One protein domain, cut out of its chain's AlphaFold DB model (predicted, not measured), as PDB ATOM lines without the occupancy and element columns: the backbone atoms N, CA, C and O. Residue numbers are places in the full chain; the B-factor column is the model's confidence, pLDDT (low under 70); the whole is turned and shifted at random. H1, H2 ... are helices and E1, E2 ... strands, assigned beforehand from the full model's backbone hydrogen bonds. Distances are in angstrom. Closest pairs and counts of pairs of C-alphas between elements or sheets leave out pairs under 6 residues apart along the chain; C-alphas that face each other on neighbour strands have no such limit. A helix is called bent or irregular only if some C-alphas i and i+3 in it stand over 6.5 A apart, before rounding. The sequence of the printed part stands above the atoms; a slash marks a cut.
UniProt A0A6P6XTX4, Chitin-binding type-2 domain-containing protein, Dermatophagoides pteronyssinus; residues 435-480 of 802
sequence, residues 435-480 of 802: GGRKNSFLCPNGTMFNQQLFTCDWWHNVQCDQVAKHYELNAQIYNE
ATOM      1  N   GLY A 435     -17.518  23.018   7.546       90.31
ATOM      2  CA  GLY A 435     -17.279  21.569   7.497       90.31
ATOM      3  C   GLY A 435     -16.068  21.086   8.312       90.31
ATOM      4  O   GLY A 435     -15.592  19.978   8.080       90.31
ATOM      5  N   GLY A 436     -15.548  21.892   9.246       93.06
ATOM      6  CA  GLY A 436     -14.579  21.448  10.258       93.06
ATOM      7  C   GLY A 436     -13.132  21.283   9.783       93.06
ATOM      8  O   GLY A 436     -12.303  20.757  10.526       93.06
ATOM      9  N   ARG A 437     -12.783  21.729   8.569       95.75
ATOM     10  CA  ARG A 437     -11.386  21.694   8.098       95.75
ATOM     11  C   ARG A 437     -10.534  22.667   8.918       95.75
ATOM     12  O   ARG A 437     -10.914  23.825   9.086       95.75
ATOM     13  N   LYS A 438      -9.377  22.192   9.391       96.06
ATOM     14  CA  LYS A 438      -8.465  22.921  10.285       96.06
ATOM     15  C   LYS A 438      -7.127  23.226   9.613       96.06
ATOM     16  O   LYS A 438      -6.348  22.313   9.341       96.06
ATOM     17  N   ASN A 439      -6.805  24.504   9.445       97.38
ATOM     18  CA  ASN A 439      -5.434  24.966   9.217       97.38
ATOM     19  C   ASN A 439      -4.830  25.402  10.562       97.38
ATOM     20  O   ASN A 439      -5.547  25.890  11.429       97.38
ATOM     21  N   SER A 440      -3.529  25.197  10.771       98.06
ATOM     22  CA  SER A 440      -2.870  25.446  12.066       98.06
ATOM     23  C   SER A 440      -1.605  26.270  11.872       98.06
ATOM     24  O   SER A 440      -0.822  25.984  10.965       98.06
ATOM     25  N   PHE A 441      -1.402  27.270  12.726       98.19
ATOM     26  CA  PHE A 441      -0.328  28.254  12.618       98.19
ATOM     27  C   PHE A 441       0.298  28.523  13.987       98.19
ATOM     28  O   PHE A 441      -0.358  28.390  15.013       98.19
ATOM     29  N   LEU A 442       1.569  28.914  13.989       97.88
ATOM     30  CA  LEU A 442       2.357  29.179  15.189       97.88
ATOM     31  C   LEU A 442       2.740  30.665  15.232       97.88
ATOM     32  O   LEU A 442       3.315  31.181  14.270       97.88
ATOM     33  N   CYS A 443       2.443  31.342  16.339       98.06
ATOM     34  CA  CYS A 443       2.922  32.693  16.610       98.06
ATOM     35  C   CYS A 443       4.439  32.691  16.910       98.06
ATOM     36  O   CYS A 443       4.937  31.766  17.562       98.06
ATOM     37  N   PRO A 444       5.200  33.708  16.454       96.12
ATOM     38  CA  PRO A 444       6.622  33.852  16.778       96.12
ATOM     39  C   PRO A 444       6.913  33.796  18.287       96.12
ATOM     40  O   PRO A 444       6.106  34.260  19.091       96.12
ATOM     41  N   ASN A 445       8.085  33.286  18.674       94.75
ATOM     42  CA  ASN A 445       8.500  33.200  20.082       94.75
ATOM     43  C   ASN A 445       8.365  34.559  20.799       94.75
ATOM     44  O   ASN A 445       8.830  35.578  20.287       94.75
ATOM     45  N   GLY A 446       7.742  34.555  21.981       93.75
ATOM     46  CA  GLY A 446       7.393  35.766  22.739       93.75
ATOM     47  C   GLY A 446       6.060  36.415  22.348       93.75
ATOM     48  O   GLY A 446       5.670  37.411  22.958       93.75
ATOM     49  N   THR A 447       5.343  35.861  21.365       96.56
ATOM     50  CA  THR A 447       3.984  36.283  20.999       96.56
ATOM     51  C   THR A 447       2.991  35.126  21.080       96.56
ATOM     52  O   THR A 447       3.325  33.978  20.788       96.56
ATOM     53  N   MET A 448       1.758  35.445  21.460       97.94
ATOM     54  CA  MET A 448       0.622  34.529  21.592       97.94
ATOM     55  C   MET A 448      -0.559  35.081  20.786       97.94
ATOM     56  O   MET A 448      -0.616  36.277  20.492       97.94
ATOM     57  N   PHE A 449      -1.501  34.230  20.387       98.44
ATOM     58  CA  PHE A 449      -2.648  34.652  19.590       98.44
ATOM     59  C   PHE A 449      -3.688  35.369  20.455       98.44
ATOM     60  O   PHE A 449      -4.400  34.759  21.253       98.44
ATOM     61  N   ASN A 450      -3.796  36.682  20.267       98.06
ATOM     62  CA  ASN A 450      -4.836  37.495  20.865       98.06
ATOM     63  C   ASN A 450      -6.155  37.268  20.111       98.06
ATOM     64  O   ASN A 450      -6.396  37.849  19.051       98.06
ATOM     65  N   GLN A 451      -7.017  36.427  20.684       97.38
ATOM     66  CA  GLN A 451      -8.327  36.081  20.130       97.38
ATOM     67  C   GLN A 451      -9.249  37.296  19.923       97.38
ATOM     68  O   GLN A 451     -10.052  37.290  18.994       97.38
ATOM     69  N   GLN A 452      -9.133  38.341  20.749       95.94
ATOM     70  CA  GLN A 452      -9.947  39.557  20.635       95.94
ATOM     71  C   GLN A 452      -9.522  40.436  19.445       95.94
ATOM     72  O   GLN A 452     -10.342  41.150  18.874       95.94
ATOM     73  N   LEU A 453      -8.240  40.379  19.067       96.00
ATOM     74  CA  LEU A 453      -7.645  41.174  17.984       96.00
ATOM     75  C   LEU A 453      -7.365  40.363  16.703       96.00
ATOM     76  O   LEU A 453      -6.847  40.919  15.733       96.00
ATOM     77  N   PHE A 454      -7.661  39.059  16.708       96.62
ATOM     78  CA  PHE A 454      -7.357  38.093  15.642       96.62
ATOM     79  C   PHE A 454      -5.899  38.141  15.132       96.62
ATOM     80  O   PHE A 454      -5.632  37.986  13.939       96.62
ATOM     81  N   THR A 455      -4.931  38.371  16.025       96.88
ATOM     82  CA  THR A 455      -3.511  38.527  15.665       96.88
ATOM     83  C   THR A 455      -2.583  37.978  16.745       96.88
ATOM     84  O   THR A 455      -2.935  37.958  17.920       96.88
ATOM     85  N   CYS A 456      -1.362  37.590  16.369       98.12
ATOM     86  CA  CYS A 456      -0.290  37.392  17.344       98.12
ATOM     87  C   CYS A 456       0.093  38.748  17.965       98.12
ATOM     88  O   CYS A 456       0.371  39.701  17.230       98.12
ATOM     89  N   ASP A 457       0.104  38.818  19.292       97.69
ATOM     90  CA  ASP A 457       0.478  39.976  20.113       97.69
ATOM     91  C   ASP A 457       1.479  39.518  21.190       97.69
ATOM     92  O   ASP A 457       1.676  38.316  21.384       97.69
ATOM     93  N   TRP A 458       2.152  40.441  21.873       95.88
ATOM     94  CA  TRP A 458       3.099  40.105  22.940       95.88
ATOM     95  C   TRP A 458       2.434  39.284  24.045       95.88
ATOM     96  O   TRP A 458       1.300  39.567  24.423       95.88
ATOM     97  N   TRP A 459       3.144  38.295  24.596       96.06
ATOM     98  CA  TRP A 459       2.596  37.364  25.592       96.06
ATOM     99  C   TRP A 459       1.882  38.063  26.765       96.06
ATOM    100  O   TRP A 459       0.768  37.690  27.121       96.06
ATOM    101  N   HIS A 460       2.457  39.149  27.291       95.06
ATOM    102  CA  HIS A 460       1.898  39.923  28.405       95.06
ATOM    103  C   HIS A 460       0.605  40.691  28.060       95.06
ATOM    104  O   HIS A 460      -0.090  41.150  28.962       95.06
ATOM    105  N   ASN A 461       0.264  40.822  26.774       95.94
ATOM    106  CA  ASN A 461      -1.010  41.380  26.306       95.94
ATOM    107  C   ASN A 461      -2.102  40.300  26.147       95.94
ATOM    108  O   ASN A 461      -3.256  40.637  25.883       95.94
ATOM    109  N   VAL A 462      -1.765  39.007  26.271       96.69
ATOM    110  CA  VAL A 462      -2.655  37.886  25.933       96.69
ATOM    111  C   VAL A 462      -3.003  37.062  27.170       96.69
ATOM    112  O   VAL A 462      -2.280  36.159  27.581       96.69
ATOM    113  N   GLN A 463      -4.184  37.324  27.731       96.12
ATOM    114  CA  GLN A 463      -4.760  36.512  28.805       96.12
ATOM    115  C   GLN A 463      -5.264  35.172  28.243       96.12
ATOM    116  O   GLN A 463      -6.444  35.038  27.915       96.12
ATOM    117  N   CYS A 464      -4.371  34.184  28.101       96.81
ATOM    118  CA  CYS A 464      -4.690  32.917  27.429       96.81
ATOM    119  C   CYS A 464      -5.897  32.192  28.055       96.81
ATOM    120  O   CYS A 464      -6.797  31.774  27.333       96.81
ATOM    121  N   ASP A 465      -6.013  32.174  29.387       95.88
ATOM    122  CA  ASP A 465      -7.152  31.574  30.106       95.88
ATOM    123  C   ASP A 465      -8.519  32.214  29.766       95.88
ATOM    124  O   ASP A 465      -9.571  31.672  30.103       95.88
ATOM    125  N   GLN A 466      -8.528  33.390  29.124       95.94
ATOM    126  CA  GLN A 466      -9.731  34.147  28.766       95.94
ATOM    127  C   GLN A 466     -10.046  34.125  27.258       95.94
ATOM    128  O   GLN A 466     -11.072  34.675  26.850       95.94
ATOM    129  N   VAL A 467      -9.230  33.488  26.404       96.12
ATOM    130  CA  VAL A 467      -9.464  33.497  24.941       96.12
ATOM    131  C   VAL A 467     -10.763  32.801  24.541       96.12
ATOM    132  O   VAL A 467     -11.442  33.283  23.642       96.12
ATOM    133  N   ALA A 468     -11.174  31.746  25.252       95.75
ATOM    134  CA  ALA A 468     -12.409  31.019  24.951       95.75
ATOM    135  C   ALA A 468     -13.663  31.915  25.003       95.75
ATOM    136  O   ALA A 468     -14.573  31.755  24.194       95.75
ATOM    137  N   LYS A 469     -13.678  32.927  25.885       96.44
ATOM    138  CA  LYS A 469     -14.759  33.929  25.972       96.44
ATOM    139  C   LYS A 469     -14.870  34.804  24.717       96.44
ATOM    140  O   LYS A 469     -15.914  35.388  24.461       96.44
ATOM    141  N   HIS A 470     -13.799  34.884  23.932       96.69
ATOM    142  CA  HIS A 470     -13.690  35.701  22.726       96.69
ATOM    143  C   HIS A 470     -13.886  34.882  21.434       96.69
ATOM    144  O   HIS A 470     -13.860  35.444  20.340       96.69
ATOM    145  N   TYR A 471     -14.133  33.568  21.527       97.06
ATOM    146  CA  TYR A 471     -14.457  32.721  20.370       97.06
ATOM    147  C   TYR A 471     -15.758  33.131  19.661       97.06
ATOM    148  O   TYR A 471     -15.904  32.879  18.465       97.06
ATOM    149  N   GLU A 472     -16.697  33.782  20.358       95.38
ATOM    150  CA  GLU A 472     -17.949  34.265  19.758       95.38
ATOM    151  C   GLU A 472     -17.730  35.379  18.723       95.38
ATOM    152  O   GLU A 472     -18.531  35.519  17.797       95.38
ATOM    153  N   LEU A 473     -16.613  36.115  18.804       95.44
ATOM    154  CA  LEU A 473     -16.255  37.156  17.833       95.44
ATOM    155  C   LEU A 473     -16.093  36.600  16.407       95.44
ATOM    156  O   LEU A 473     -16.252  37.344  15.442       95.44
ATOM    157  N   ASN A 474     -15.847  35.294  16.250       95.50
ATOM    158  CA  ASN A 474     -15.791  34.636  14.942       95.50
ATOM    159  C   ASN A 474     -17.101  34.761  14.147       95.50
ATOM    160  O   ASN A 474     -17.061  34.878  12.922       95.50
ATOM    161  N   ALA A 475     -18.251  34.863  14.827       93.75
ATOM    162  CA  ALA A 475     -19.540  35.152  14.192       93.75
ATOM    163  C   ALA A 475     -19.533  36.467  13.390       93.75
ATOM    164  O   ALA A 475     -20.329  36.649  12.474       93.75
ATOM    165  N   GLN A 476     -18.640  37.395  13.738       89.88
ATOM    166  CA  GLN A 476     -18.560  38.728  13.151       89.88
ATOM    167  C   GLN A 476     -17.599  38.800  11.950       89.88
ATOM    168  O   GLN A 476     -17.545  39.830  11.286       89.88
ATOM    169  N   ILE A 477     -16.845  37.735  11.645       88.62
ATOM    170  CA  ILE A 477     -15.884  37.711  10.525       88.62
ATOM    171  C   ILE A 477     -16.595  37.707   9.165       88.62
ATOM    172  O   ILE A 477     -16.109  38.311   8.213       88.62
ATOM    173  N   TYR A 478     -17.748  37.041   9.086       76.38
ATOM    174  CA  TYR A 478     -18.487  36.800   7.839       76.38
ATOM    175  C   TYR A 478     -19.697  37.725   7.656       76.38
ATOM    176  O   TYR A 478     -20.401  37.633   6.654       76.38
ATOM    177  N   ASN A 479     -19.938  38.635   8.602       77.44
ATOM    178  CA  ASN A 479     -20.973  39.652   8.468       77.44
ATOM    179  C   ASN A 479     -20.495  40.715   7.470       77.44
ATOM    180  O   ASN A 479     -19.564  41.460   7.763       77.44
ATOM    181  N   GLU A 480     -21.152  40.819   6.314       53.88
ATOM    182  CA  GLU A 480     -20.708  41.642   5.168       53.88
ATOM    183  C   GLU A 480     -20.581  43.150   5.476       53.88
ATOM    184  O   GLU A 480     -19.872  43.875   4.783       53.88
TER     185      GLU A 480
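Overview. This is residues 435 to 480 of the 802 residues of the protein "Chitin-binding type-2 domain-containing protein" of Dermatophagoides pteronyssinus (UniProt A0A6P6XTX4). The domain is an open clasp: a small hairpin of two strands, E2 and E3, lies toward one end, the strand E1 makes an arm on one side, and the helix H1 makes the other arm. The two arms, E1 and H1, are apart, and residues 435 to 440, of which 438 to 440 belong to E1, stick out free. The printed part has 46 residues with three named strands and one named helix, in the order E1, E2, E3, H1; E2 and E3 form an antiparallel sheet of two strands, and E1 pairs with no named strand. The class is mixed, helices and strands. The whole is loose, with a radius of gyration of the C-alphas of 11.8 A, and elongated, with spans of 32 by 20 by 20 A.

Arrangement. The strand E1, residues 438 to 442, comes first and is joined by a tight link of 4 residues to the strand E2, residues 447 to 450, yet E1 and E2 are apart. A second tight link of 4 residues leads from E2 to the strand E3, residues 455 to 458, and E2 and E3 form a hairpin. They are antiparallel, with 132 degrees between their N-to-C directions. The C-alphas of Phe 449 and Cys 456 face each other at 4.3 A. N 450 and O 455 are within hydrogen-bond range at 2.8 A, and so are N 457 and O 448 at 2.9 A. A tight link of 5 residues leads from E3 to the helix H1, residues 464 to 476. The closest C-alphas of E2 and H1 are those of Asn 450 and Val 467, 7.3 A apart, and the two centres are 12.8 A apart. E1 is apart from E3 and from H1. H1 is irregular, with C-alphas 465 and 468 at 7.4 A. In its backbone 1 of 9 O i to N i+4 pairs is within hydrogen-bond range, against 8 of 10 O i to N i+3 pairs.

Along the chain. E1 runs from Lys 438, C-alpha at (-8.465, 22.921, 10.285), to Leu 442 and is 13.4 A long. E2, Thr 447 to Asn 450, begins with its C-alpha at (3.984, 36.283, 20.999). E3 runs from Thr 455 to Trp 458. H1 runs from Cys 464 to Gln 476, C-alpha at (-18.560, 38.728, 13.151), and is 20.7 A long.

Size, cuts and confidence. The two C-alphas farthest apart are those of Asn 445 and Glu 480, at 33.9 A. The printed part, residues 435 to 480, has no cut, and its three links are tight. The mean pLDDT of the printed part is 94.2, and one printed residue, Glu 480, is under 70.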